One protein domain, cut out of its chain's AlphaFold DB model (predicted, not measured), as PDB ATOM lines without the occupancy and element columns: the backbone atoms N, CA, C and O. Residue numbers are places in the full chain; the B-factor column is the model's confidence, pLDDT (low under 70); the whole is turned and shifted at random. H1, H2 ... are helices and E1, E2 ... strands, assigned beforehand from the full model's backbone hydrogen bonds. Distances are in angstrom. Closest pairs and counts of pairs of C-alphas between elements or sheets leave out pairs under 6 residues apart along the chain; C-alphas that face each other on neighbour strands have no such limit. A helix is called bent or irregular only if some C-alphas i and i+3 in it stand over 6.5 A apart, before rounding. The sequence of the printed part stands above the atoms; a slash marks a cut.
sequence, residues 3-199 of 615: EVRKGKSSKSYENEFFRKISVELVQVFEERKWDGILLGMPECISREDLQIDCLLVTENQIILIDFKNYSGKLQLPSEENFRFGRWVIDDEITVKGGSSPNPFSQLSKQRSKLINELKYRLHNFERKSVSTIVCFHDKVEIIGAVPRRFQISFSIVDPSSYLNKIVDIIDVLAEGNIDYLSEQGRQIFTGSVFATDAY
ATOM      1  N   GLU A   3      33.041  24.590  53.369       92.19
ATOM      2  CA  GLU A   3      34.490  24.437  53.495       92.19
ATOM      3  C   GLU A   3      35.182  25.409  52.535       92.19
ATOM      4  O   GLU A   3      34.874  25.409  51.345       92.19
ATOM      5  N   VAL A   4      36.110  26.237  53.023       91.88
ATOM      6  CA  VAL A   4      36.825  27.213  52.188       91.88
ATOM      7  C   VAL A   4      38.299  26.841  52.092       91.88
ATOM      8  O   VAL A   4      38.977  26.657  53.106       91.88
ATOM      9  N   ARG A   5      38.804  26.760  50.862       89.56
ATOM     10  CA  ARG A   5      40.218  26.526  50.570       89.56
ATOM     11  C   ARG A   5      40.739  27.505  49.536       89.56
ATOM     12  O   ARG A   5      39.975  28.058  48.743       89.56
ATOM     13  N   LYS A   6      42.049  27.725  49.543       84.69
ATOM     14  CA  LYS A   6      42.689  28.724  48.693       84.69
ATOM     15  C   LYS A   6      44.054  28.245  48.200       84.69
ATOM     16  O   LYS A   6      44.850  27.729  48.975       84.69
ATOM     17  N   GLY A   7      44.311  28.430  46.909       81.69
ATOM     18  CA  GLY A   7      45.626  28.295  46.288       81.69
ATOM     19  C   GLY A   7      46.365  29.635  46.189       81.69
ATOM     20  O   GLY A   7      46.065  30.607  46.891       81.69
ATOM     21  N   LYS A   8      47.354  29.708  45.294       72.12
ATOM     22  CA  LYS A   8      48.148  30.925  45.057       72.12
ATOM     23  C   LYS A   8      47.556  31.725  43.895       72.12
ATOM     24  O   LYS A   8      47.480  31.220  42.783       72.12
ATOM     25  N   SER A   9      47.193  32.986  44.134       63.53
ATOM     26  CA  SER A   9      46.803  33.904  43.054       63.53
ATOM     27  C   SER A   9      48.020  34.567  42.409       63.53
ATOM     28  O   SER A   9      49.035  34.817  43.064       63.53
ATOM     29  N   SER A  10      47.884  34.885  41.122       58.62
ATOM     30  CA  SER A  10      48.842  35.693  40.368       58.62
ATOM     31  C   SER A  10      48.638  37.207  40.535       58.62
ATOM     32  O   SER A  10      49.563  37.968  40.249       58.62
ATOM     33  N   LYS A  11      47.469  37.654  41.023       67.69
ATOM     34  CA  LYS A  11      47.072  39.069  41.103       67.69
ATOM     35  C   LYS A  11      46.469  39.424  42.465       67.69
ATOM     36  O   LYS A  11      45.648  38.706  43.026       67.69
ATOM     37  N   SER A  12      46.839  40.581  43.008       68.81
ATOM     38  CA  SER A  12      46.377  41.018  44.336       68.81
ATOM     39  C   SER A  12      44.852  41.197  44.417       68.81
ATOM     40  O   SER A  12      44.253  40.765  45.402       68.81
ATOM     41  N   TYR A  13      44.208  41.738  43.376       74.69
ATOM     42  CA  TYR A  13      42.757  41.982  43.387       74.69
ATOM     43  C   TYR A  13      41.920  40.689  43.428       74.69
ATOM     44  O   TYR A  13      40.842  40.669  44.020       74.69
ATOM     45  N   GLU A  14      42.400  39.584  42.843       81.62
ATOM     46  CA  GLU A  14      41.703  38.285  42.893       81.62
ATOM     47  C   GLU A  14      41.652  37.764  44.333       81.62
ATOM     48  O   GLU A  14      40.630  37.249  44.786       81.62
ATOM     49  N   ASN A  15      42.740  37.959  45.090       81.94
ATOM     50  CA  ASN A  15      42.803  37.590  46.501       81.94
ATOM     51  C   ASN A  15      41.819  38.389  47.356       81.94
ATOM     52  O   ASN A  15      41.192  37.816  48.252       81.94
ATOM     53  N   GLU A  16      41.718  39.694  47.110       80.75
ATOM     54  CA  GLU A  16      40.771  40.568  47.800       80.75
ATOM     55  C   GLU A  16      39.332  40.134  47.515       80.75
ATOM     56  O   GLU A  16      38.528  39.960  48.437       80.75
ATOM     57  N   PHE A  17      39.024  39.871  46.246       84.06
ATOM     58  CA  PHE A  17      37.673  39.516  45.851       84.06
ATOM     59  C   PHE A  17      37.255  38.137  46.365       84.06
ATOM     60  O   PHE A  17      36.156  37.988  46.903       84.06
ATOM     61  N   PHE A  18      38.162  37.157  46.323       90.44
ATOM     62  CA  PHE A  18      37.928  35.850  46.929       90.44
ATOM     63  C   PHE A  18      37.710  35.947  48.447       90.44
ATOM     64  O   PHE A  18      36.826  35.284  48.993       90.44
ATOM     65  N   ARG A  19      38.470  36.803  49.149       86.75
ATOM     66  CA  ARG A  19      38.277  37.037  50.590       86.75
ATOM     67  C   ARG A  19      36.870  37.560  50.875       86.75
ATOM     68  O   ARG A  19      36.210  37.033  51.761       86.75
ATOM     69  N   LYS A  20      36.399  38.547  50.114       87.75
ATOM     70  CA  LYS A  20      35.051  39.104  50.282       87.75
ATOM     71  C   LYS A  20      33.960  38.057  50.016       87.75
ATOM     72  O   LYS A  20      33.151  37.786  50.901       87.75
ATOM     73  N   ILE A  21      34.011  37.407  48.850       90.44
ATOM     74  CA  ILE A  21      33.028  36.390  48.442       90.44
ATOM     75  C   ILE A  21      32.986  35.216  49.425       90.44
ATOM     76  O   ILE A  21      31.901  34.730  49.737       90.44
ATOM     77  N   SER A  22      34.138  34.758  49.926       91.75
ATOM     78  CA  SER A  22      34.178  33.638  50.874       91.75
ATOM     79  C   SER A  22      33.456  33.954  52.183       91.75
ATOM     80  O   SER A  22      32.670  33.127  52.636       91.75
ATOM     81  N   VAL A  23      33.638  35.151  52.750       90.44
ATOM     82  CA  VAL A  23      32.938  35.570  53.978       90.44
ATOM     83  C   VAL A  23      31.424  35.612  53.768       90.44
ATOM     84  O   VAL A  23      30.669  35.064  54.570       90.44
ATOM     85  N   GLU A  24      30.971  36.227  52.678       92.06
ATOM     86  CA  GLU A  24      29.541  36.392  52.399       92.06
ATOM     87  C   GLU A  24      28.866  35.051  52.058       92.06
ATOM     88  O   GLU A  24      27.757  34.778  52.519       92.06
ATOM     89  N   LEU A  25      29.540  34.164  51.315       93.06
ATOM     90  CA  LEU A  25      29.017  32.825  51.024       93.06
ATOM     91  C   LEU A  25      28.974  31.924  52.261       93.06
ATOM     92  O   LEU A  25      28.013  31.169  52.398       93.06
ATOM     93  N   VAL A  26      29.951  32.006  53.174       92.81
ATOM     94  CA  VAL A  26      29.907  31.253  54.443       92.81
ATOM     95  C   VAL A  26      28.636  31.604  55.220       92.81
ATOM     96  O   VAL A  26      27.907  30.696  55.616       92.81
ATOM     97  N   GLN A  27      28.311  32.897  55.344       91.25
ATOM     98  CA  GLN A  27      27.089  33.351  56.021       91.25
ATOM     99  C   GLN A  27      25.824  32.788  55.358       91.25
ATOM    100  O   GLN A  27      24.969  32.215  56.035       91.25
ATOM    101  N   VAL A  28      25.723  32.870  54.026       92.88
ATOM    102  CA  VAL A  28      24.561  32.343  53.285       92.88
ATOM    103  C   VAL A  28      24.409  30.828  53.463       92.88
ATOM    104  O   VAL A  28      23.293  30.339  53.661       92.88
ATOM    105  N   PHE A  29      25.507  30.067  53.410       93.94
ATOM    106  CA  PHE A  29      25.479  28.610  53.576       93.94
ATOM    107  C   PHE A  29      25.104  28.197  55.005       93.94
ATOM    108  O   PHE A  29      24.396  27.204  55.182       93.94
ATOM    109  N   GLU A  30      25.526  28.954  56.019       92.31
ATOM    110  CA  GLU A  30      25.114  28.740  57.410       92.31
ATOM    111  C   GLU A  30      23.619  29.014  57.614       92.31
ATOM    112  O   GLU A  30      22.906  28.161  58.152       92.31
ATOM    113  N   GLU A  31      23.120  30.156  57.130       92.31
ATOM    114  CA  GLU A  31      21.706  30.536  57.240       92.31
ATOM    115  C   GLU A  31      20.779  29.530  56.548       92.31
ATOM    116  O   GLU A  31      19.727  29.164  57.085       92.31
ATOM    117  N   ARG A  32      21.180  29.046  55.366       91.00
ATOM    118  CA  ARG A  32      20.408  28.086  54.563       91.00
ATOM    119  C   ARG A  32      20.654  26.624  54.928       91.00
ATOM    120  O   ARG A  32      19.936  25.760  54.430       91.00
ATOM    121  N   LYS A  33      21.609  26.349  55.822       91.25
ATOM    122  CA  LYS A  33      22.043  24.995  56.212       91.25
ATOM    123  C   LYS A  33      22.487  24.147  55.018       91.25
ATOM    124  O   LYS A  33      22.145  22.972  54.928       91.25
ATOM    125  N   TRP A  34      23.239  24.754  54.109       92.81
ATOM    126  CA  TRP A  34      23.825  24.071  52.960       92.81
ATOM    127  C   TRP A  34      25.241  23.597  53.250       92.81
ATOM    128  O   TRP A  34      25.981  24.218  54.018       92.81
ATOM    129  N   ASP A  35      25.626  22.513  52.589       92.69
ATOM    130  CA  ASP A  35      26.993  22.014  52.536       92.69
ATOM    131  C   ASP A  35      27.639  22.375  51.194       92.69
ATOM    132  O   ASP A  35      26.977  22.436  50.156       92.69
ATOM    133  N   GLY A  36      28.946  22.639  51.214       94.75
ATOM    134  CA  GLY A  36      29.693  22.955  50.001       94.75
ATOM    135  C   GLY A  36      31.194  23.045  50.216       94.75
ATOM    136  O   GLY A  36      31.672  23.030  51.352       94.75
ATOM    137  N   ILE A  37      31.920  23.175  49.108       95.44
ATOM    138  CA  ILE A  37      33.354  23.461  49.056       95.44
ATOM    139  C   ILE A  37      33.564  24.674  48.147       95.44
ATOM    140  O   ILE A  37      33.152  24.659  46.987       95.44
ATOM    141  N   LEU A  38      34.217  25.712  48.658       96.06
ATOM    142  CA  LEU A  38      34.636  26.893  47.910       96.06
ATOM    143  C   LEU A  38      36.159  26.875  47.752       96.06
ATOM    144  O   LEU A  38      36.886  26.962  48.741       96.06
ATOM    145  N   LEU A  39      36.637  26.788  46.514       93.69
ATOM    146  CA  LEU A  39      38.057  26.781  46.173       93.69
ATOM    147  C   LEU A  39      38.430  28.089  45.468       93.69
ATOM    148  O   LEU A  39      37.902  28.383  44.397       93.69
ATOM    149  N   GLY A  40      39.347  28.862  46.045       91.31
ATOM    150  CA  GLY A  40      39.894  30.082  45.442       91.31
ATOM    151  C   GLY A  40      41.226  29.826  44.765       91.31
ATOM    152  O   GLY A  40      42.122  29.268  45.392       91.31
ATOM    153  N   MET A  41      41.357  30.242  43.510       90.44
ATOM    154  CA  MET A  41      42.531  30.049  42.659       90.44
ATOM    155  C   MET A  41      43.143  28.639  42.779       90.44
ATOM    156  O   MET A  41      44.331  28.514  43.095       90.44
ATOM    157  N   PRO A  42      42.345  27.560  42.626       89.25
ATOM    158  CA  PRO A  42      42.854  26.206  42.785       89.25
ATOM    159  C   PRO A  42      43.842  25.827  41.675       89.25
ATOM    160  O   PRO A  42      43.579  26.049  40.493       89.25
ATOM    161  N   GLU A  43      44.954  25.186  42.039       82.62
ATOM    162  CA  GLU A  43      45.901  24.637  41.063       82.62
ATOM    163  C   GLU A  43      45.482  23.212  40.682       82.62
ATOM    164  O   GLU A  43      45.432  22.321  41.529       82.62
ATOM    165  N   CYS A  44      45.154  22.984  39.407       82.25
ATOM    166  CA  CYS A  44      44.774  21.658  38.929       82.25
ATOM    167  C   CYS A  44      46.005  20.747  38.796       82.25
ATOM    168  O   CYS A  44      46.879  20.978  37.959       82.25
ATOM    169  N   ILE A  45      46.038  19.669  39.582       77.81
ATOM    170  CA  ILE A  45      47.171  18.738  39.691       77.81
ATOM    171  C   ILE A  45      47.413  18.006  38.366       77.81
ATOM    172  O   ILE A  45      48.553  17.816  37.948       77.81
ATOM    173  N   SER A  46      46.338  17.590  37.690       69.38
ATOM    174  CA  SER A  46      46.425  16.817  36.445       69.38
ATOM    175  C   SER A  46      46.546  17.676  35.190       69.38
ATOM    176  O   SER A  46      46.822  17.131  34.118       69.38
ATOM    177  N   ARG A  47      46.296  18.989  35.279       71.19
ATOM    178  CA  ARG A  47      46.205  19.856  34.104       71.19
ATOM    179  C   ARG A  47      46.559  21.305  34.429       71.19
ATOM    180  O   ARG A  47      45.691  22.108  34.749       71.19
ATOM    181  N   GLU A  48      47.822  21.664  34.222       69.38
ATOM    182  CA  GLU A  48      48.316  23.035  34.441       69.38
ATOM    183  C   GLU A  48      47.666  24.089  33.512       69.38
ATOM    184  O   GLU A  48      47.768  25.287  33.774       69.38
ATOM    185  N   ASP A  49      47.012  23.652  32.426       72.69
ATOM    186  CA  ASP A  49      46.274  24.504  31.481       72.69
ATOM    187  C   ASP A  49      44.847  24.874  31.960       72.69
ATOM    188  O   ASP A  49      44.145  25.641  31.292       72.69
ATOM    189  N   LEU A  50      44.389  24.321  33.092       84.56
ATOM    190  CA  LEU A  50      43.089  24.617  33.698       84.56
ATOM    191  C   LEU A  50      43.266  25.626  34.836       84.56
ATOM    192  O   LEU A  50      43.414  25.252  35.996       84.56
ATOM    193  N   GLN A  51      43.243  26.908  34.481       84.62
ATOM    194  CA  GLN A  51      43.252  28.019  35.433       84.62
ATOM    195  C   GLN A  51      41.805  28.397  35.766       84.62
ATOM    196  O   GLN A  51      40.984  28.527  34.859       84.62
ATOM    197  N   ILE A  52      41.480  28.502  37.054       89.94
ATOM    198  CA  ILE A  52      40.144  28.848  37.556       89.94
ATOM    199  C   ILE A  52      40.330  29.859  38.685       89.94
ATOM    200  O   ILE A  52      41.091  29.582  39.610       89.94
ATOM    201  N   ASP A  53      39.624  30.990  38.649       90.94
ATOM    202  CA  ASP A  53      39.727  32.000  39.712       90.94
ATOM    203  C   ASP A  53      38.984  31.558  40.974       90.94
ATOM    204  O   ASP A  53      39.475  31.714  42.091       90.94
ATOM    205  N   CYS A  54      37.794  30.978  40.819       94.38
ATOM    206  CA  CYS A  54      37.015  30.445  41.926       94.38
ATOM    207  C   CYS A  54      36.094  29.300  41.473       94.38
ATOM    208  O   CYS A  54      35.476  29.353  40.408       94.38
ATOM    209  N   LEU A  55      36.007  28.248  42.287       96.38
ATOM    210  CA  LEU A  55      35.154  27.085  42.063       96.38
ATOM    211  C   LEU A  55      34.298  26.824  43.304       96.38
ATOM    212  O   LEU A  55      34.830  26.531  44.373       96.38
ATOM    213  N   LEU A  56      32.978  26.886  43.155       96.75
ATOM    214  CA  LEU A  56      32.028  26.494  44.196       96.75
ATOM    215  C   LEU A  56      31.408  25.141  43.845       96.75
ATOM    216  O   LEU A  56      30.841  24.976  42.767       96.75
ATOM    217  N   VAL A  57      31.497  24.186  44.763       95.50
ATOM    218  CA  VAL A  57      30.929  22.841  44.640       95.50
ATOM    219  C   VAL A  57      29.877  22.656  45.727       95.50
ATOM    220  O   VAL A  57      30.166  22.839  46.910       95.50
ATOM    221  N   THR A  58      28.665  22.276  45.339       94.19
ATOM    222  CA  THR A  58      27.589  21.838  46.242       94.19
ATOM    223  C   THR A  58      27.254  20.374  45.977       94.19
ATOM    224  O   THR A  58      27.871  19.745  45.120       94.19
ATOM    225  N   GLU A  59      26.275  19.809  46.689       90.69
ATOM    226  CA  GLU A  59      25.832  18.418  46.485       90.69
ATOM    227  C   GLU A  59      25.479  18.120  45.019       90.69
ATOM    228  O   GLU A  59      25.733  17.025  44.523       90.69
ATOM    229  N   ASN A  60      24.931  19.100  44.303       89.88
ATOM    230  CA  ASN A  60      24.333  18.904  42.991       89.88
ATOM    231  C   ASN A  60      24.759  19.917  41.918       89.88
ATOM    232  O   ASN A  60      24.384  19.737  40.761       89.88
ATOM    233  N   GLN A  61      25.514  20.965  42.263       93.06
ATOM    234  CA  GLN A  61      25.964  22.005  41.334       93.06
ATOM    235  C   GLN A  61      27.467  22.254  41.465       93.06
ATOM    236  O   GLN A  61      28.059  22.136  42.536       93.06
ATOM    237  N   ILE A  62      28.080  22.640  40.350       95.12
ATOM    238  CA  ILE A  62      29.463  23.108  40.284       95.12
ATOM    239  C   ILE A  62      29.450  24.446  39.551       95.12
ATOM    240  O   ILE A  62      28.960  24.539  38.428       95.12
ATOM    241  N   ILE A  63      29.992  25.491  40.162       96.81
ATOM    242  CA  ILE A  63      29.963  26.849  39.623       96.81
ATOM    243  C   ILE A  63      31.398  27.345  39.466       96.81
ATOM    244  O   ILE A  63      32.103  27.523  40.456       96.81
ATOM    245  N   LEU A  64      31.821  27.578  38.221       96.19
ATOM    246  CA  LEU A  64      33.066  28.291  37.926       96.19
ATOM    247  C   LEU A  64      32.782  29.788  37.950       96.19
ATOM    248  O   LEU A  64      31.849  30.248  37.288       96.19
ATOM    249  N   ILE A  65      33.598  30.539  38.674       95.62
ATOM    250  CA  ILE A  65      33.484  31.986  38.796       95.62
ATOM    251  C   ILE A  65      34.811  32.596  38.345       95.62
ATOM    252  O   ILE A  65      35.858  32.250  38.882       95.62
ATOM    253  N   ASP A  66      34.748  33.480  37.354       93.88
ATOM    254  CA  ASP A  66      35.871  34.262  36.822       93.88
ATOM    255  C   ASP A  66      35.708  35.719  37.268       93.88
ATOM    256  O   ASP A  66      34.605  36.283  37.226       93.88
ATOM    257  N   PHE A  67      36.791  36.305  37.774       92.25
ATOM    258  CA  PHE A  67      36.786  37.590  38.457       92.25
ATOM    259  C   PHE A  67      37.274  38.706  37.536       92.25
ATOM    260  O   PHE A  67      38.354  38.642  36.945       92.25
ATOM    261  N   LYS A  68      36.492  39.785  37.434       92.06
ATOM    262  CA  LYS A  68      36.808  40.922  36.560       92.06
ATOM    263  C   LYS A  68      36.798  42.229  37.335       92.06
ATOM    264  O   LYS A  68      35.788  42.625  37.904       92.06
ATOM    265  N   ASN A  69      37.927  42.928  37.321       90.94
ATOM    266  CA  ASN A  69      38.070  44.226  37.971       90.94
ATOM    267  C   ASN A  69      37.788  45.368  36.978       90.94
ATOM    268  O   ASN A  69      38.708  46.022  36.496       90.94
ATOM    269  N   TYR A  70      36.516  45.531  36.603       91.31
ATOM    270  CA  TYR A  70      36.036  46.610  35.731       91.31
ATOM    271  C   TYR A  70      34.735  47.190  36.296       91.31
ATOM    272  O   TYR A  70      33.956  46.471  36.925       91.31
ATOM    273  N   SER A  71      34.476  48.464  36.009       91.56
ATOM    274  CA  SER A  71      33.252  49.193  36.359       91.56
ATOM    275  C   SER A  71      32.746  49.982  35.148       91.56
ATOM    276  O   SER A  71      33.508  50.196  34.211       91.56
ATOM    277  N   GLY A  72      31.477  50.401  35.140       93.19
ATOM    278  CA  GLY A  72      30.912  51.230  34.059       93.19
ATOM    279  C   GLY A  72      29.888  50.505  33.182       93.19
ATOM    280  O   GLY A  72      29.225  49.563  33.632       93.19
ATOM    281  N   LYS A  73      29.695  50.967  31.940       96.00
ATOM    282  CA  LYS A  73      28.705  50.405  31.006       96.00
ATOM    283  C   LYS A  73      29.303  49.268  30.192       96.00
ATOM    284  O   LYS A  73      30.050  49.506  29.247       96.00
ATOM    285  N   LEU A  74      28.927  48.038  30.529       96.56
ATOM    286  CA  LEU A  74      29.353  46.835  29.823       96.56
ATOM    287  C   LEU A  74      28.498  46.606  28.580       96.56
ATOM    288  O   LEU A  74      27.353  46.164  28.668       96.56
ATOM    289  N   GLN A  75      29.079  46.836  27.415       96.38
ATOM    290  CA  GLN A  75      28.486  46.513  26.130       96.38
ATOM    291  C   GLN A  75      28.807  45.080  25.730       96.38
ATOM    292  O   GLN A  75      29.968  44.694  25.556       96.38
ATOM    293  N   LEU A  76      27.748  44.292  25.570       95.56
ATOM    294  CA  LEU A  76      27.842  42.932  25.070       95.56
ATOM    295  C   LEU A  76      27.760  42.908  23.535       95.56
ATOM    296  O   LEU A  76      26.986  43.665  22.941       95.56
ATOM    297  N   PRO A  77      28.501  42.001  22.880       92.31
ATOM    298  CA  PRO A  77      28.398  41.776  21.441       92.31
ATOM    299  C   PRO A  77      27.009  41.250  21.038       92.31
ATOM    300  O   PRO A  77      26.233  40.767  21.866       92.31
ATOM    301  N   SER A  78      26.705  41.298  19.736       90.88
ATOM    302  CA  SER A  78      25.455  40.760  19.185       90.88
ATOM    303  C   SER A  78      25.284  39.262  19.477       90.88
ATOM    304  O   SER A  78      26.256  38.536  19.664       90.88
ATOM    305  N   GLU A  79      24.043  38.764  19.465       88.25
ATOM    306  CA  GLU A  79      23.744  37.355  19.774       88.25
ATOM    307  C   GLU A  79      24.477  36.352  18.862       88.25
ATOM    308  O   GLU A  79      24.933  35.299  19.326       88.25
ATOM    309  N   GLU A  80      24.632  36.696  17.580       83.69
ATOM    310  CA  GLU A  80      25.363  35.894  16.591       83.69
ATOM    311  C   GLU A  80      26.855  35.809  16.927       83.69
ATOM    312  O   GLU A  80      27.434  34.723  16.903       83.69
ATOM    313  N   ASN A  81      27.443  36.933  17.341       86.12
ATOM    314  CA  ASN A  81      28.863  37.042  17.651       86.12
ATOM    315  C   ASN A  81      29.170  36.846  19.137       86.12
ATOM    316  O   ASN A  81      30.325  36.963  19.522       86.12
ATOM    317  N   PHE A  82      28.191  36.514  19.984       87.44
ATOM    318  CA  PHE A  82      28.363  36.549  21.439       87.44
ATOM    319  C   PHE A  82      29.545  35.721  21.946       87.44
ATOM    320  O   PHE A  82      30.243  36.115  22.876       87.44
ATOM    321  N   ARG A  83      29.788  34.578  21.295       86.19
ATOM    322  CA  ARG A  83      30.887  33.687  21.654       86.19
ATOM    323  C   ARG A  83      32.244  34.360  21.455       86.19
ATOM    324  O   ARG A  83      33.058  34.290  22.362       86.19
ATOM    325  N   PHE A  84      32.476  35.042  20.337       86.56
ATOM    326  CA  PHE A  84      33.815  35.505  19.940       86.56
ATOM    327  C   PHE A  84      33.962  37.032  19.859       86.56
ATOM    328  O   PHE A  84      35.063  37.538  19.686       86.56
ATOM    329  N   GLY A  85      32.869  37.781  19.988       87.88
ATOM    330  CA  GLY A  85      32.858  39.238  19.925       87.88
ATOM    331  C   GLY A  85      33.426  39.880  21.187       87.88
ATOM    332  O   GLY A  85      33.348  39.312  22.277       87.88
ATOM    333  N   ARG A  86      33.984  41.082  21.045       91.25
ATOM    334  CA  ARG A  86      34.553  41.832  22.168       91.25
ATOM    335  C   ARG A  86      33.473  42.312  23.123       91.25
ATOM    336  O   ARG A  86      32.372  42.666  22.709       91.25
ATOM    337  N   TRP A  87      33.823  42.315  24.399       94.69
ATOM    338  CA  TRP A  87      33.061  42.961  25.457       94.69
ATOM    339  C   TRP A  87      33.761  44.272  25.768       94.69
ATOM    340  O   TRP A  87      34.978  44.261  25.959       94.69
ATOM    341  N   VAL A  88      33.024  45.376  25.796       94.00
ATOM    342  CA  VAL A  88      33.621  46.711  25.909       94.00
ATOM    343  C   VAL A  88      32.963  47.470  27.051       94.00
ATOM    344  O   VAL A  88      31.744  47.470  27.179       94.00
ATOM    345  N   ILE A  89      33.772  48.093  27.893       94.69
ATOM    346  CA  ILE A  89      33.354  49.008  28.947       94.69
ATOM    347  C   ILE A  89      33.451  50.428  28.399       94.69
ATOM    348  O   ILE A  89      34.496  50.816  27.872       94.69
ATOM    349  N   ASP A  90      32.357  51.179  28.520       92.62
ATOM    350  CA  ASP A  90      32.273  52.603  28.171       92.62
ATOM    351  C   ASP A  90      32.778  52.932  26.750       92.62
ATOM    352  O   ASP A  90      33.381  53.974  26.531       92.62
ATOM    353  N   ASP A  91      32.538  52.036  25.780       87.50
ATOM    354  CA  ASP A  91      32.980  52.145  24.372       87.50
ATOM    355  C   ASP A  91      34.510  52.174  24.147       87.50
ATOM    356  O   ASP A  91      34.958  52.279  23.004       87.50
ATOM    357  N   GLU A  92      35.323  52.033  25.198       86.12
ATOM    358  CA  GLU A  92      36.777  52.228  25.120       86.12
ATOM    359  C   GLU A  92      37.589  51.012  25.586       86.12
ATOM    360  O   GLU A  92      38.578  50.644  24.948       86.12
ATOM    361  N   ILE A  93      37.198  50.376  26.695       89.44
ATOM    362  CA  ILE A  93      38.043  49.389  27.380       89.44
ATOM    363  C   ILE A  93      37.537  47.974  27.112       89.44
ATOM    364  O   ILE A  93      36.461  47.587  27.564       89.44
ATOM    365  N   THR A  94      38.334  47.153  26.433       90.75
ATOM    366  CA  THR A  94      38.000  45.738  26.220       90.75
ATOM    367  C   THR A  94      38.132  44.929  27.513       90.75
ATOM    368  O   THR A  94      39.183  44.928  28.154       90.75
ATOM    369  N   VAL A  95      37.091  44.170  27.867       92.06
ATOM    370  CA  VAL A  95      37.130  43.215  28.983       92.06
ATOM    371  C   VAL A  95      37.864  41.950  28.542       92.06
ATOM    372  O   VAL A  95      37.376  41.189  27.704       92.06
ATOM    373  N   LYS A  96      39.047  41.720  29.117       89.12
ATOM    374  CA  LYS A  96      39.954  40.636  28.712       89.12
ATOM    375  C   LYS A  96      39.480  39.238  29.129       89.12
ATOM    376  O   LYS A  96      38.975  39.040  30.237       89.12
ATOM    377  N   GLY A  97      39.714  38.266  28.240       85.19
ATOM    378  CA  GLY A  97      39.432  36.836  28.418       85.19
ATOM    379  C   GLY A  97      40.675  35.936  28.337       85.19
ATOM    380  O   GLY A  97      40.571  34.804  27.865       85.19
ATOM    381  N   GLY A  98      41.863  36.442  28.691       85.19
ATOM    382  CA  GLY A  98      43.118  35.693  28.579       85.19
ATOM    383  C   GLY A  98      43.503  35.372  27.127       85.19
ATOM    384  O   GLY A  98      43.691  36.276  26.315       85.19
ATOM    385  N   SER A  99      43.633  34.084  26.804       83.50
ATOM    386  CA  SER A  99      43.841  33.531  25.450       83.50
ATOM    387  C   SER A  99      42.583  33.585  24.576       83.50
ATOM    388  O   SER A  99      42.631  33.278  23.386       83.50
ATOM    389  N   SER A 100      41.447  33.991  25.147       89.44
ATOM    390  CA  SER A 100      40.159  34.087  24.465       89.44
ATOM    391  C   SER A 100      39.724  35.547  24.270       89.44
ATOM    392  O   SER A 100      40.062  36.405  25.086       89.44
ATOM    393  N   PRO A 101      38.907  35.849  23.242       87.94
ATOM    394  CA  PRO A 101      38.544  37.229  22.898       87.94
ATOM    395  C   PRO A 101      37.678  37.934  23.954       87.94
ATOM    396  O   PRO A 101      37.592  39.164  23.950       87.94
ATOM    397  N   ASN A 102      37.007  37.170  24.823       91.62
ATOM    398  CA  ASN A 102      36.155  37.668  25.903       91.62
ATOM    399  C   ASN A 102      36.043  36.639  27.058       91.62
ATOM    400  O   ASN A 102      36.348  35.456  26.853       91.62
ATOM    401  N   PRO A 103      35.552  37.056  28.246       93.62
ATOM    402  CA  PRO A 103      35.399  36.179  29.413       93.62
ATOM    403  C   PRO A 103      34.484  34.964  29.194       93.62
ATOM    404  O   PRO A 103      34.740  33.881  29.714       93.62
ATOM    405  N   PHE A 104      33.425  35.097  28.389       93.56
ATOM    406  CA  PHE A 104      32.512  33.984  28.106       93.56
ATOM    407  C   PHE A 104      33.205  32.839  27.351       93.56
ATOM    408  O   PHE A 104      33.016  31.663  27.683       93.56
ATOM    409  N   SER A 105      34.017  33.163  26.340       89.56
ATOM    410  CA  SER A 105      34.811  32.168  25.612       89.56
ATOM    411  C   SER A 105      35.843  31.492  26.509       89.56
ATOM    412  O   SER A 105      35.975  30.267  26.452       89.56
ATOM    413  N   GLN A 106      36.506  32.265  27.373       89.69
ATOM    414  CA  GLN A 106      37.470  31.757  28.350       89.69
ATOM    415  C   GLN A 106      36.816  30.732  29.293       89.69
ATOM    416  O   GLN A 106      37.209  29.561  29.322       89.69
ATOM    417  N   LEU A 107      35.732  31.125  29.972       92.12
ATOM    418  CA  LEU A 107      34.973  30.254  30.873       92.12
ATOM    419  C   LEU A 107      34.407  29.023  30.164       92.12
ATOM    420  O   LEU A 107      34.374  27.935  30.737       92.12
ATOM    421  N   SER A 108      33.988  29.148  28.901       89.69
ATOM    422  CA  SER A 108      33.504  28.007  28.115       89.69
ATOM    423  C   SER A 108      34.596  26.950  27.897       89.69
ATOM    424  O   SER A 108      34.316  25.744  27.982       89.69
ATOM    425  N   LYS A 109      35.845  27.375  27.648       86.25
ATOM    426  CA  LYS A 109      37.004  26.472  27.550       86.25
ATOM    427  C   LYS A 109      37.326  25.840  28.902       86.25
ATOM    428  O   LYS A 109      37.405  24.615  28.984       86.25
ATOM    429  N   GLN A 110      37.434  26.644  29.960       90.19
ATOM    430  CA  GLN A 110      37.717  26.169  31.322       90.19
ATOM    431  C   GLN A 110      36.662  25.165  31.808       90.19
ATOM    432  O   GLN A 110      36.999  24.083  32.283       90.19
ATOM    433  N   ARG A 111      35.375  25.453  31.582       91.50
ATOM    434  CA  ARG A 111      34.259  24.546  31.880       91.50
ATOM    435  C   ARG A 111      34.404  23.206  31.167       91.50
ATOM    436  O   ARG A 111      34.168  22.158  31.762       91.50
ATOM    437  N   SER A 112      34.788  23.227  29.892       87.62
ATOM    438  CA  SER A 112      34.977  22.008  29.100       87.62
ATOM    439  C   SER A 112      36.167  21.186  29.606       87.62
ATOM    440  O   SER A 112      36.046  19.974  29.798       87.62
ATOM    441  N   LYS A 113      37.292  21.855  29.895       87.31
ATOM    442  CA  LYS A 113      38.482  21.257  30.512       87.31
ATOM    443  C   LYS A 113      38.141  20.614  31.865       87.31
ATOM    444  O   LYS A 113      38.503  19.459  32.075       87.31
ATOM    445  N   LEU A 114      37.377  21.303  32.720       90.44
ATOM    446  CA  LEU A 114      36.923  20.783  34.014       90.44
ATOM    447  C   LEU A 114      36.015  19.557  33.856       90.44
ATOM    448  O   LEU A 114      36.251  18.531  34.486       90.44
ATOM    449  N   ILE A 115      35.011  19.625  32.976       88.88
ATOM    450  CA  ILE A 115      34.121  18.489  32.681       88.88
ATOM    451  C   ILE A 115      34.933  17.258  32.263       88.88
ATOM    452  O   ILE A 115      34.624  16.145  32.687       88.88
ATOM    453  N   ASN A 116      35.972  17.443  31.448       85.69
ATOM    454  CA  ASN A 116      36.832  16.351  31.012       85.69
ATOM    455  C   ASN A 116      37.654  15.734  32.152       85.69
ATOM    456  O   ASN A 116      37.863  14.522  32.128       85.69
ATOM    457  N   GLU A 117      38.063  16.518  33.152       85.25
ATOM    458  CA  GLU A 117      38.726  15.992  34.353       85.25
ATOM    459  C   GLU A 117      37.752  15.269  35.295       85.25
ATOM    460  O   GLU A 117      38.122  14.270  35.908       85.25
ATOM    461  N   LEU A 118      36.500  15.728  35.386       88.19
ATOM    462  CA  LEU A 118      35.519  15.198  36.336       88.19
ATOM    463  C   LEU A 118      34.728  13.987  35.822       88.19
ATOM    464  O   LEU A 118      34.377  13.115  36.617       88.19
ATOM    465  N   LYS A 119      34.469  13.892  34.507       84.69
ATOM    466  CA  LYS A 119      33.520  12.920  33.916       84.69
ATOM    467  C   LYS A 119      33.800  11.446  34.227       84.69
ATOM    468  O   LYS A 119      32.873  10.649  34.175       84.69
ATOM    469  N   TYR A 120      35.053  11.089  34.513       82.56
ATOM    470  CA  TYR A 120      35.454   9.720  34.863       82.56
ATOM    471  C   TYR A 120      35.828   9.550  36.336       82.56
ATOM    472  O   TYR A 120      36.090   8.431  36.766       82.56
ATOM    473  N   ARG A 121      35.873  10.645  37.102       84.75
ATOM    474  CA  ARG A 121      36.228  10.630  38.526       84.75
ATOM    475  C   ARG A 121      34.981  10.624  39.407       84.75
ATOM    476  O   ARG A 121      34.969   9.944  40.422       84.75
ATOM    477  N   LEU A 122      33.932  11.346  39.010       85.12
ATOM    478  CA  LEU A 122      32.690  11.460  39.776       85.12
ATOM    479  C   LEU A 122      31.630  10.455  39.307       85.12
ATOM    480  O   LEU A 122      31.327  10.348  38.116       85.12
ATOM    481  N   HIS A 123      31.016   9.757  40.262       81.38
ATOM    482  CA  HIS A 123      29.863   8.895  40.010       81.38
ATOM    483  C   HIS A 123      28.613   9.746  39.717       81.38
ATOM    484  O   HIS A 123      28.406  10.773  40.355       81.38
ATOM    485  N   ASN A 124      27.770   9.329  38.761       83.50
ATOM    486  CA  ASN A 124      26.573  10.074  38.321       83.50
ATOM    487  C   ASN A 124      26.845  11.552  37.954       83.50
ATOM    488  O   ASN A 124      26.019  12.429  38.197       83.50
ATOM    489  N   PHE A 125      28.014  11.846  37.376       88.06
ATOM    490  CA  PHE A 125      28.359  13.203  36.962       88.06
ATOM    491  C   PHE A 125      27.468  13.708  35.823       88.06
ATOM    492  O   PHE A 125      27.371  13.081  34.764       88.06
ATOM    493  N   GLU A 126      26.895  14.897  35.996       86.44
ATOM    494  CA  GLU A 126      26.074  15.539  34.980       86.44
ATOM    495  C   GLU A 126      26.774  16.755  34.398       86.44
ATOM    496  O   GLU A 126      27.118  17.705  35.084       86.44
ATOM    497  N   ARG A 127      26.916  16.807  33.074       86.62
ATOM    498  CA  ARG A 127      27.550  17.970  32.430       86.62
ATOM    499  C   ARG A 127      26.744  19.261  32.588       86.62
ATOM    500  O   ARG A 127      27.296  20.333  32.362       86.62
ATOM    501  N   LYS A 128      25.441  19.170  32.874       86.06
ATOM    502  CA  LYS A 128      24.537  20.323  32.996       86.06
ATOM    503  C   LYS A 128      24.595  20.986  34.373       86.06
ATOM    504  O   LYS A 128      24.254  22.158  34.445       86.06
ATOM    505  N   SER A 129      25.076  20.285  35.401       89.44
ATOM    506  CA  SER A 129      25.271  20.845  36.745       89.44
ATOM    507  C   SER A 129      26.472  21.790  36.836       89.44
ATOM    508  O   SER A 129      26.689  22.430  37.859       89.44
ATOM    509  N   VAL A 130      27.276  21.887  35.770       92.25
ATOM    510  CA  VAL A 130      28.406  22.814  35.704       92.25
ATOM    511  C   VAL A 130      27.961  24.138  35.085       92.25
ATOM    512  O   VAL A 130      27.754  24.220  33.863       92.25
ATOM    513  N   SER A 131      27.860  25.169  35.920       93.44
ATOM    514  CA  SER A 131      27.520  26.551  35.570       93.44
ATOM    515  C   SER A 131      28.751  27.461  35.599       93.44
ATOM    516  O   SER A 131      29.776  27.136  36.193       93.44
ATOM    517  N   THR A 132      28.663  28.605  34.924       96.44
ATOM    518  CA  THR A 132      29.757  29.578  34.785       96.44
ATOM    519  C   THR A 132      29.259  30.991  35.070       96.44
ATOM    520  O   THR A 132      28.163  31.364  34.645       96.44
ATOM    521  N   ILE A 133      30.050  31.778  35.792       96.94
ATOM    522  CA  ILE A 133      29.714  33.142  36.199       96.94
ATOM    523  C   ILE A 133      30.908  34.056  35.929       96.94
ATOM    524  O   ILE A 133      32.013  33.773  36.380       96.94
ATOM    525  N   VAL A 134      30.672  35.179  35.249       96.56
ATOM    526  CA  VAL A 134      31.598  36.322  35.274       96.56
ATOM    527  C   VAL A 134      31.151  37.246  36.394       96.56
ATOM    528  O   VAL A 134      30.025  37.750  36.358       96.56
ATOM    529  N   CYS A 135      32.014  37.448  37.382       95.06
ATOM    530  CA  CYS A 135      31.734  38.270  38.549       95.06
ATOM    531  C   CYS A 135      32.589  39.540  38.504       95.06
ATOM    532  O   CYS A 135      33.817  39.483  38.620       95.06
ATOM    533  N   PHE A 136      31.933  40.683  38.313       93.69
ATOM    534  CA  PHE A 136      32.585  41.987  38.333       93.69
ATOM    535  C   PHE A 136      32.787  42.470  39.772       93.69
ATOM    536  O   PHE A 136      31.896  42.329  40.611       93.69
ATOM    537  N   HIS A 137      33.964  43.032  40.049       86.88
ATOM    538  CA  HIS A 137      34.309  43.578  41.364       86.88
ATOM    539  C   HIS A 137      33.486  44.818  41.713       86.88
ATOM    540  O   HIS A 137      33.109  45.010  42.866       86.88
ATOM    541  N   ASP A 138      33.173  45.618  40.699       89.50
ATOM    542  CA  ASP A 138      32.381  46.830  40.802       89.50
ATOM    543  C   ASP A 138      31.059  46.689  40.050       89.50
ATOM    544  O   ASP A 138      30.833  45.768  39.263       89.50
ATOM    545  N   LYS A 139      30.155  47.637  40.298       92.06
ATOM    546  CA  LYS A 139      28.869  47.694  39.609       92.06
ATOM    547  C   LYS A 139      29.068  47.923  38.107       92.06
ATOM    548  O   LYS A 139      29.743  48.874  37.705       92.06
ATOM    549  N   VAL A 140      28.386  47.113  37.296       93.88
ATOM    550  CA  VAL A 140      28.361  47.246  35.833       93.88
ATOM    551  C   VAL A 140      26.933  47.401  35.311       93.88
ATOM    552  O   VAL A 140      26.014  46.695  35.724       93.88
ATOM    553  N   GLU A 141      26.728  48.339  34.388       94.94
ATOM    554  CA  GLU A 141      25.460  48.510  33.672       94.94
ATOM    555  C   GLU A 141      25.528  47.746  32.346       94.94
ATOM    556  O   GLU A 141      26.258  48.133  31.436       94.94
ATOM    557  N   ILE A 142      24.787  46.643  32.233       94.38
ATOM    558  CA  ILE A 142      24.846  45.771  31.055       94.38
ATOM    559  C   ILE A 142      23.982  46.341  29.922       94.38
ATOM    560  O   ILE A 142      22.764  46.470  30.056       94.38
ATOM    561  N   ILE A 143      24.609  46.613  28.778       94.44
ATOM    562  CA  ILE A 143      23.976  46.992  27.514       94.44
ATOM    563  C   ILE A 143      24.014  45.783  26.573       94.44
ATOM    564  O   ILE A 143      25.079  45.290  26.206       94.44
ATOM    565  N   GLY A 144      22.836  45.309  26.165       91.69
ATOM    566  CA  GLY A 144      22.673  44.063  25.413       91.69
ATOM    567  C   GLY A 144      22.154  42.930  26.299       91.69
ATOM    568  O   GLY A 144      21.597  43.172  27.369       91.69
ATOM    569  N   ALA A 145      22.281  41.683  25.843       90.94
ATOM    570  CA  ALA A 145      21.814  40.526  26.602       90.94
ATOM    571  C   ALA A 145      22.626  39.268  26.289       90.94
ATOM    572  O   ALA A 145      23.022  39.032  25.149       90.94
ATOM    573  N   VAL A 146      22.790  38.409  27.298       91.25
ATOM    574  CA  VAL A 146      23.270  37.039  27.096       91.25
ATOM    575  C   VAL A 146      22.236  36.278  26.249       91.25
ATOM    576  O   VAL A 146      21.061  36.254  26.631       91.25
ATOM    577  N   PRO A 147      22.626  35.624  25.139       89.44
ATOM    578  CA  PRO A 147      21.727  34.817  24.315       89.44
ATOM    579  C   PRO A 147      20.970  33.759  25.117       89.44
ATOM    580  O   PRO A 147      21.558  33.077  25.960       89.44
ATOM    581  N   ARG A 148      19.684  33.540  24.805       85.94
ATOM    582  CA  ARG A 148      18.805  32.618  25.563       85.94
ATOM    583  C   ARG A 148      19.395  31.217  25.734       85.94
ATOM    584  O   ARG A 148      19.267  30.621  26.796       85.94
ATOM    585  N   ARG A 149      20.081  30.716  24.704       82.69
ATOM    586  CA  ARG A 149      20.753  29.404  24.712       82.69
ATOM    587  C   ARG A 149      21.852  29.263  25.774       82.69
ATOM    588  O   ARG A 149      22.157  28.141  26.155       82.69
ATOM    589  N   PHE A 150      22.446  30.368  26.232       85.50
ATOM    590  CA  PHE A 150      23.542  30.369  27.207       85.50
ATOM    591  C   PHE A 150      23.093  30.749  28.621       85.50
ATOM    592  O   PHE A 150      23.768  30.378  29.573       85.50
ATOM    593  N   GLN A 151      21.942  31.414  28.782       84.19
ATOM    594  CA  GLN A 151      21.435  31.890  30.082       84.19
ATOM    595  C   GLN A 151      21.248  30.784  31.135       84.19
ATOM    596  O   GLN A 151      21.207  31.077  32.327       84.19
ATOM    597  N   ILE A 152      21.126  29.525  30.703       80.88
ATOM    598  CA  ILE A 152      20.980  28.367  31.594       80.88
ATOM    599  C   ILE A 152      22.301  28.042  32.303       80.88
ATOM    600  O   ILE A 152      22.289  27.677  33.469       80.88
ATOM    601  N   SER A 153      23.433  28.158  31.607       84.38
ATOM    602  CA  SER A 153      24.743  27.718  32.107       84.38
ATOM    603  C   SER A 153      25.731  28.861  32.324       84.38
ATOM    604  O   SER A 153      26.853  28.614  32.760       84.38
ATOM    605  N   PHE A 154      25.356  30.092  31.968       94.00
ATOM    606  CA  PHE A 154      26.215  31.267  32.014       94.00
ATOM    607  C   PHE A 154      25.480  32.475  32.588       94.00
ATOM    608  O   PHE A 154      24.317  32.725  32.260       94.00
ATOM    609  N   SER A 155      26.155  33.253  33.429       95.06
ATOM    610  CA  SER A 155      25.613  34.486  33.997       95.06
ATOM    611  C   SER A 155      26.689  35.548  34.184       95.06
ATOM    612  O   SER A 155      27.862  35.240  34.365       95.06
ATOM    613  N   ILE A 156      26.262  36.807  34.142       96.25
ATOM    614  CA  ILE A 156      27.092  37.973  34.436       96.25
ATOM    615  C   ILE A 156      26.508  38.616  35.684       96.25
ATOM    616  O   ILE A 156      25.297  38.847  35.733       96.25
ATOM    617  N   VAL A 157      27.348  38.860  36.679       95.56
ATOM    618  CA  VAL A 157      26.938  39.407  37.972       95.56
ATOM    619  C   VAL A 157      27.919  40.474  38.440       95.56
ATOM    620  O   VAL A 157      29.052  40.557  37.973       95.56
ATOM    621  N   ASP A 158      27.457  41.276  39.382       93.62
ATOM    622  CA  ASP A 158      28.193  42.347  40.046       93.62
ATOM    623  C   ASP A 158      27.976  42.235  41.570       93.62
ATOM    624  O   ASP A 158      27.190  41.374  41.995       93.62
ATOM    625  N   PRO A 159      28.565  43.106  42.412       89.94
ATOM    626  CA  PRO A 159      28.438  43.029  43.871       89.94
ATOM    627  C   PRO A 159      27.005  43.119  44.406       89.94
ATOM    628  O   PRO A 159      26.767  42.802  45.567       89.94
ATOM    629  N   SER A 160      26.045  43.580  43.600       89.94
ATOM    630  CA  SER A 160      24.644  43.693  44.013       89.94
ATOM    631  C   SER A 160      23.822  42.434  43.725       89.94
ATOM    632  O   SER A 160      22.712  42.294  44.241       89.94
ATOM    633  N   SER A 161      24.345  41.515  42.906       93.00
ATOM    634  CA  SER A 161      23.564  40.423  42.312       93.00
ATOM    635  C   SER A 161      24.188  39.029  42.442       93.00
ATOM    636  O   SER A 161      23.442  38.048  42.372       93.00
ATOM    637  N   TYR A 162      25.503  38.903  42.672       93.88
ATOM    638  CA  TYR A 162      26.185  37.597  42.654       93.88
ATOM    639  C   TYR A 162      25.635  36.595  43.684       93.88
ATOM    640  O   TYR A 162      25.396  35.448  43.311       93.88
ATOM    641  N   LEU A 163      25.358  37.005  44.932       93.38
ATOM    642  CA  LEU A 163      24.816  36.101  45.965       93.38
ATOM    643  C   LEU A 163      23.471  35.507  45.556       93.38
ATOM    644  O   LEU A 163      23.308  34.290  45.562       93.38
ATOM    645  N   ASN A 164      22.529  36.368  45.161       93.12
ATOM    646  CA  ASN A 164      21.200  35.937  44.727       93.12
ATOM    647  C   ASN A 164      21.309  34.983  43.540       93.12
ATOM    648  O   ASN A 164      20.628  33.966  43.497       93.12
ATOM    649  N   LYS A 165      22.221  35.264  42.604       94.56
ATOM    650  CA  LYS A 165      22.391  34.415  41.432       94.56
ATOM    651  C   LYS A 165      23.002  33.050  41.758       94.56
ATOM    652  O   LYS A 165      22.568  32.055  41.187       94.56
ATOM    653  N   ILE A 166      23.990  32.995  42.652       93.88
ATOM    654  CA  ILE A 166      24.574  31.734  43.136       93.88
ATOM    655  C   ILE A 166      23.497  30.902  43.834       93.88
ATOM    656  O   ILE A 166      23.346  29.720  43.536       93.88
ATOM    657  N   VAL A 167      22.709  31.536  44.701       93.00
ATOM    658  CA  VAL A 167      21.554  30.924  45.365       93.00
ATOM    659  C   VAL A 167      20.564  30.347  44.351       93.00
ATOM    660  O   VAL A 167      20.219  29.174  44.458       93.00
ATOM    661  N   ASP A 168      20.168  31.126  43.339       91.81
ATOM    662  CA  ASP A 168      19.227  30.685  42.303       91.81
ATOM    663  C   ASP A 168      19.734  29.458  41.531       91.81
ATOM    664  O   ASP A 168      18.934  28.634  41.097       91.81
ATOM    665  N   ILE A 169      21.052  29.342  41.326       90.88
ATOM    666  CA  ILE A 169      21.671  28.190  40.654       90.88
ATOM    667  C   ILE A 169      21.633  26.953  41.560       90.88
ATOM    668  O   ILE A 169      21.321  25.864  41.083       90.88
ATOM    669  N   ILE A 170      21.930  27.112  42.854       90.19
ATOM    670  CA  ILE A 170      21.935  26.013  43.833       90.19
ATOM    671  C   ILE A 170      20.515  25.485  44.088       90.19
ATOM    672  O   ILE A 170      20.325  24.274  44.185       90.19
ATOM    673  N   ASP A 171      19.512  26.370  44.128       87.19
ATOM    674  CA  ASP A 171      18.098  26.029  44.361       87.19
ATOM    675  C   ASP A 171      17.443  25.254  43.188       87.19
ATOM    676  O   ASP A 171      16.281  24.839  43.277       87.19
ATOM    677  N   VAL A 172      18.162  25.007  42.084       83.88
ATOM    678  CA  VAL A 172      17.680  24.157  40.987       83.88
ATOM    679  C   VAL A 172      17.681  22.687  41.417       83.88
ATOM    680  O   VAL A 172      18.727  22.104  41.706       83.88
ATOM    681  N   LEU A 173      16.501  22.061  41.394       68.88
ATOM    682  CA  LEU A 173      16.343  20.629  41.665       68.88
ATOM    683  C   LEU A 173      17.161  19.794  40.672       68.88
ATOM    684  O   LEU A 173      17.014  19.936  39.458       68.88
ATOM    685  N   ALA A 174      17.984  18.890  41.198       65.06
ATOM    686  CA  ALA A 174      18.700  17.919  40.385       65.06
ATOM    687  C   ALA A 174      17.793  16.746  40.001       65.06
ATOM    688  O   ALA A 174      17.057  16.207  40.830       65.06
ATOM    689  N   GLU A 175      17.861  16.328  38.739       61.66
ATOM    690  CA  GLU A 175      17.200  15.114  38.268       61.66
ATOM    691  C   GLU A 175      18.105  13.904  38.558       61.66
ATOM    692  O   GLU A 175      19.012  13.600  37.796       61.66
ATOM    693  N   GLY A 176      17.874  13.192  39.667       65.94
ATOM    694  CA  GLY A 176      18.580  11.941  39.993       65.94
ATOM    695  C   GLY A 176      19.356  11.963  41.313       65.94
ATOM    696  O   GLY A 176      19.299  12.924  42.072       65.94
ATOM    697  N   ASN A 177      20.073  10.870  41.604       74.94
ATOM    698  CA  ASN A 177      20.900  10.729  42.811       74.94
ATOM    699  C   ASN A 177      22.314  11.280  42.552       74.94
ATOM    700  O   ASN A 177      23.248  10.504  42.311       74.94
ATOM    701  N   ILE A 178      22.444  12.608  42.548       85.06
ATOM    702  CA  ILE A 178      23.724  13.324  42.440       85.06
ATOM    703  C   ILE A 178      24.177  13.733  43.840       85.06
ATOM    704  O   ILE A 178      23.394  14.314  44.585       85.06
ATOM    705  N   ASP A 179      25.433  13.432  44.172       88.50
ATOM    706  CA  ASP A 179      26.080  13.897  45.400       88.50
ATOM    707  C   ASP A 179      27.591  14.102  45.173       88.50
ATOM    708  O   ASP A 179      28.418  13.196  45.349       88.50
ATOM    709  N   TYR A 180      27.963  15.313  44.754       90.81
ATOM    710  CA  TYR A 180      29.360  15.726  44.586       90.81
ATOM    711  C   TYR A 180      30.085  15.962  45.916       90.81
ATOM    712  O   TYR A 180      31.311  16.083  45.914       90.81
ATOM    713  N   LEU A 181      29.361  16.000  47.040       91.38
ATOM    714  CA  LEU A 181      29.913  16.175  48.385       91.38
ATOM    715  C   LEU A 181      29.979  14.873  49.188       91.38
ATOM    716  O   LEU A 181      30.348  14.912  50.368       91.38
ATOM    717  N   SER A 182      29.701  13.735  48.548       89.94
ATOM    718  CA  SER A 182      30.056  12.412  49.058       89.94
ATOM    719  C   SER A 182      31.534  12.366  49.453       89.94
ATOM    720  O   SER A 182      32.356  13.118  48.930       89.94
ATOM    721  N   GLU A 183      31.909  11.461  50.358       86.88
ATOM    722  CA  GLU A 183      33.296  11.342  50.841       86.88
ATOM    723  C   GLU A 183      34.310  11.245  49.683       86.88
ATOM    724  O   GLU A 183      35.315  11.956  49.661       86.88
ATOM    725  N   GLN A 184      33.982  10.448  48.660       85.94
ATOM    726  CA  GLN A 184      34.774  10.329  47.435       85.94
ATOM    727  C   GLN A 184      34.776  11.627  46.616       85.94
ATOM    728  O   GLN A 184      35.831  12.057  46.155       85.94
ATOM    729  N   GLY A 185      33.618  12.279  46.451       87.50
ATOM    730  CA  GLY A 185      33.506  13.558  45.747       87.50
ATOM    731  C   GLY A 185      34.371  14.650  46.380       87.50
ATOM    732  O   GLY A 185      35.160  15.295  45.687       87.50
ATOM    733  N   ARG A 186      34.326  14.782  47.712       89.25
ATOM    734  CA  ARG A 186      35.173  15.730  48.452       89.25
ATOM    735  C   ARG A 186      36.654  15.454  48.231       89.25
ATOM    736  O   ARG A 186      37.387  16.388  47.911       89.25
ATOM    737  N   GLN A 187      37.095  14.198  48.334       86.12
ATOM    738  CA  GLN A 187      38.494  13.816  48.081       86.12
ATOM    739  C   GLN A 187      38.934  14.116  46.641       86.12
ATOM    740  O   GLN A 187      40.072  14.532  46.410       86.12
ATOM    741  N   ILE A 188      38.031  13.968  45.667       87.44
ATOM    742  CA  ILE A 188      38.313  14.308  44.270       87.44
ATOM    743  C   ILE A 188      38.627  15.800  44.140       87.44
ATOM    744  O   ILE A 188      39.666  16.142  43.578       87.44
ATOM    745  N   PHE A 189      37.786  16.683  44.681       88.88
ATOM    746  CA  PHE A 189      38.004  18.129  44.571       88.88
ATOM    747  C   PHE A 189      39.166  18.635  45.423       88.88
ATOM    748  O   PHE A 189      39.895  19.507  44.968       88.88
ATOM    749  N   THR A 190      39.347  18.097  46.627       83.75
ATOM    750  CA  THR A 190      40.271  18.663  47.622       83.75
ATOM    751  C   THR A 190      41.651  18.016  47.672       83.75
ATOM    752  O   THR A 190      42.545  18.611  48.263       83.75
ATOM    753  N   GLY A 191      41.832  16.831  47.075       74.56
ATOM    754  CA  GLY A 191      43.118  16.120  47.100       74.56
ATOM    755  C   GLY A 191      43.527  15.430  45.795       74.56
ATOM    756  O   GLY A 191      44.687  15.063  45.652       74.56
ATOM    757  N   SER A 192      42.620  15.238  44.823       79.75
ATOM    758  CA  SER A 192      42.955  14.530  43.566       79.75
ATOM    759  C   SER A 192      43.001  15.427  42.328       79.75
ATOM    760  O   SER A 192      43.785  15.187  41.408       79.75
ATOM    761  N   VAL A 193      42.089  16.395  42.225       81.56
ATOM    762  CA  VAL A 193      41.986  17.303  41.071       81.56
ATOM    763  C   VAL A 193      42.703  18.607  41.368       81.56
ATOM    764  O   VAL A 193      43.446  19.070  40.509       81.56
ATOM    765  N   PHE A 194      42.517  19.175  42.560       86.81
ATOM    766  CA  PHE A 194      43.072  20.475  42.915       86.81
ATOM    767  C   PHE A 194      43.945  20.412  44.164       86.81
ATOM    768  O   PHE A 194      43.585  19.755  45.137       86.81
ATOM    769  N   ALA A 195      45.057  21.145  44.132       77.12
ATOM    770  CA  ALA A 195      45.882  21.443  45.296       77.12
ATOM    771  C   ALA A 195      45.445  22.796  45.882       77.12
ATOM    772  O   ALA A 195      45.497  23.822  45.196       77.12
ATOM    773  N   THR A 196      44.970  22.794  47.131       75.62
ATOM    774  CA  THR A 196      44.522  24.000  47.849       75.62
ATOM    775  C   THR A 196      44.671  23.827  49.356       75.62
ATOM    776  O   THR A 196      44.326  22.773  49.892       75.62
ATOM    777  N   ASP A 197      45.097  24.888  50.038       77.75
ATOM    778  CA  ASP A 197      45.245  24.899  51.493       77.75
ATOM    779  C   ASP A 197      43.937  25.323  52.170       77.75
ATOM    780  O   ASP A 197      43.165  26.120  51.623       77.75
ATOM    781  N   ALA A 198      43.682  24.819  53.382       79.25
ATOM    782  CA  ALA A 198      42.567  25.292  54.199       79.25
ATOM    783  C   ALA A 198      42.691  26.806  54.438       79.25
ATOM    784  O   ALA A 198      43.757  27.303  54.804       79.25
ATOM    785  N   TYR A 199      41.601  27.545  54.230       78.81
ATOM    786  CA  TYR A 199      41.612  29.002  54.300       78.81
ATOM    787  C   TYR A 199      40.628  29.512  55.349       78.81
ATOM    788  O   TYR A 199      39.447  29.175  55.335       78.81
TER     789      TYR A 199
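This is residues 3 to 199 of the 615 residues of the protein "NERD domain-containing protein" of Virgibacillus sp. SK37 (UniProt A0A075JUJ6). A twisted six-stranded sheet forms the middle layer of the body, with helices H1 and H3 over one face and H2 and H4 over the other. Beyond one end of E4 and E6, the short strands E5 and E7 pair side by side and, with part of the long link at residues 76 to 102, make a small lobe at one end of the longest axis. The printed part has 197 residues, with four named helices and eight named strands in the order E1 H1 E2 E3 E4 E5 H2 E6 E7 E8 H3 H4. The large sheet is mixed, in the order E1 E2 E3 E4 E6 E8; the class is mixed, helices and strands, though under half of the residues are in named elements. The whole is compact, with a radius of gyration of the C-alphas of 16.2 A and spans of 49 by 34 by 32 A.

E1, residues 3 to 6, is an edge strand, parallel to E2, residues 36 to 40; N 5 and O 38 are 2.9 A apart, within hydrogen-bond range. H1, residues 12 to 32, lies between them in the chain, and the three form a strand-helix-strand unit, two parallel neighbour strands with a helix between, whose crossover is left-handed. H1 is on the sheet at a height of 7.6 A, over E2 and E3, residues 54 to 58; its closest C-alphas to E2 are those of Phe 18 and Gly 40, 6.3 A. E2, E3 and E4, residues 62 to 68, form a meander, each strand the antiparallel neighbour of the one before, through two hairpins; N 39 and O 55 are 2.8 A apart, and N 56 and O 63 2.9 A. E5, residues 72 to 75, is parallel to E7, residues 140 to 143, with N 74 and O 141 at 2.8 A. H2, residues 103 to 118, is on the face opposite H1, at a height of 9.0 A over E4 and E6, residues 130 to 136; it is only just slantwise to the strands, at 31 degrees to E4 on the local plane. Its closest C-alphas to E6 are those of Leu 107 and Thr 132, 6.6 A. E6 is parallel to E4, with N 133 and O 64 at 2.8 A, and to the edge strand E8, residues 154 to 157, with N 134 and O 155 at 2.9 A. H3, residues 162 to 170, is on the same face as H1, at a height of 8.5 A over E4 and E6; H1 and H3 are close but not clearly touching, with the C-alphas of Leu 25 and Leu 163 closest at 7.3 A. H4, residues 183 to 193, is on the same face as H2, along the strands over E2 at a height of 10.8 A; it is irregular, but only just, with C-alphas 190 and 193 6.9 A apart. Every O i to N i+4 pair is within hydrogen-bond range in H1, H2 and H3, and 6 of 7 in H4.

E1 begins at C-alpha 3, (34.490, 24.437, 53.495). H1 is 30.8 A long and H2 22.1 A; E4 is 19.6 A and E6 19.8 A. H2 begins at C-alpha 103, (35.399, 36.179, 29.413), and H4 ends at C-alpha 193, (41.986, 17.303, 41.071).

The C-alphas farthest apart, those of Asp 91 and Glu 183, are 48.6 A apart. The printed part has no cut. The links E2 to E3, E5 to H2, H2 to E6 and H3 to H4 are long. Residues 197 to 198 pair antiparallel with residues 5 to 6 of E1. The mean pLDDT of the printed part is 87.9; residues 9 to 12, 46, 48 and 173 to 176 are under 70.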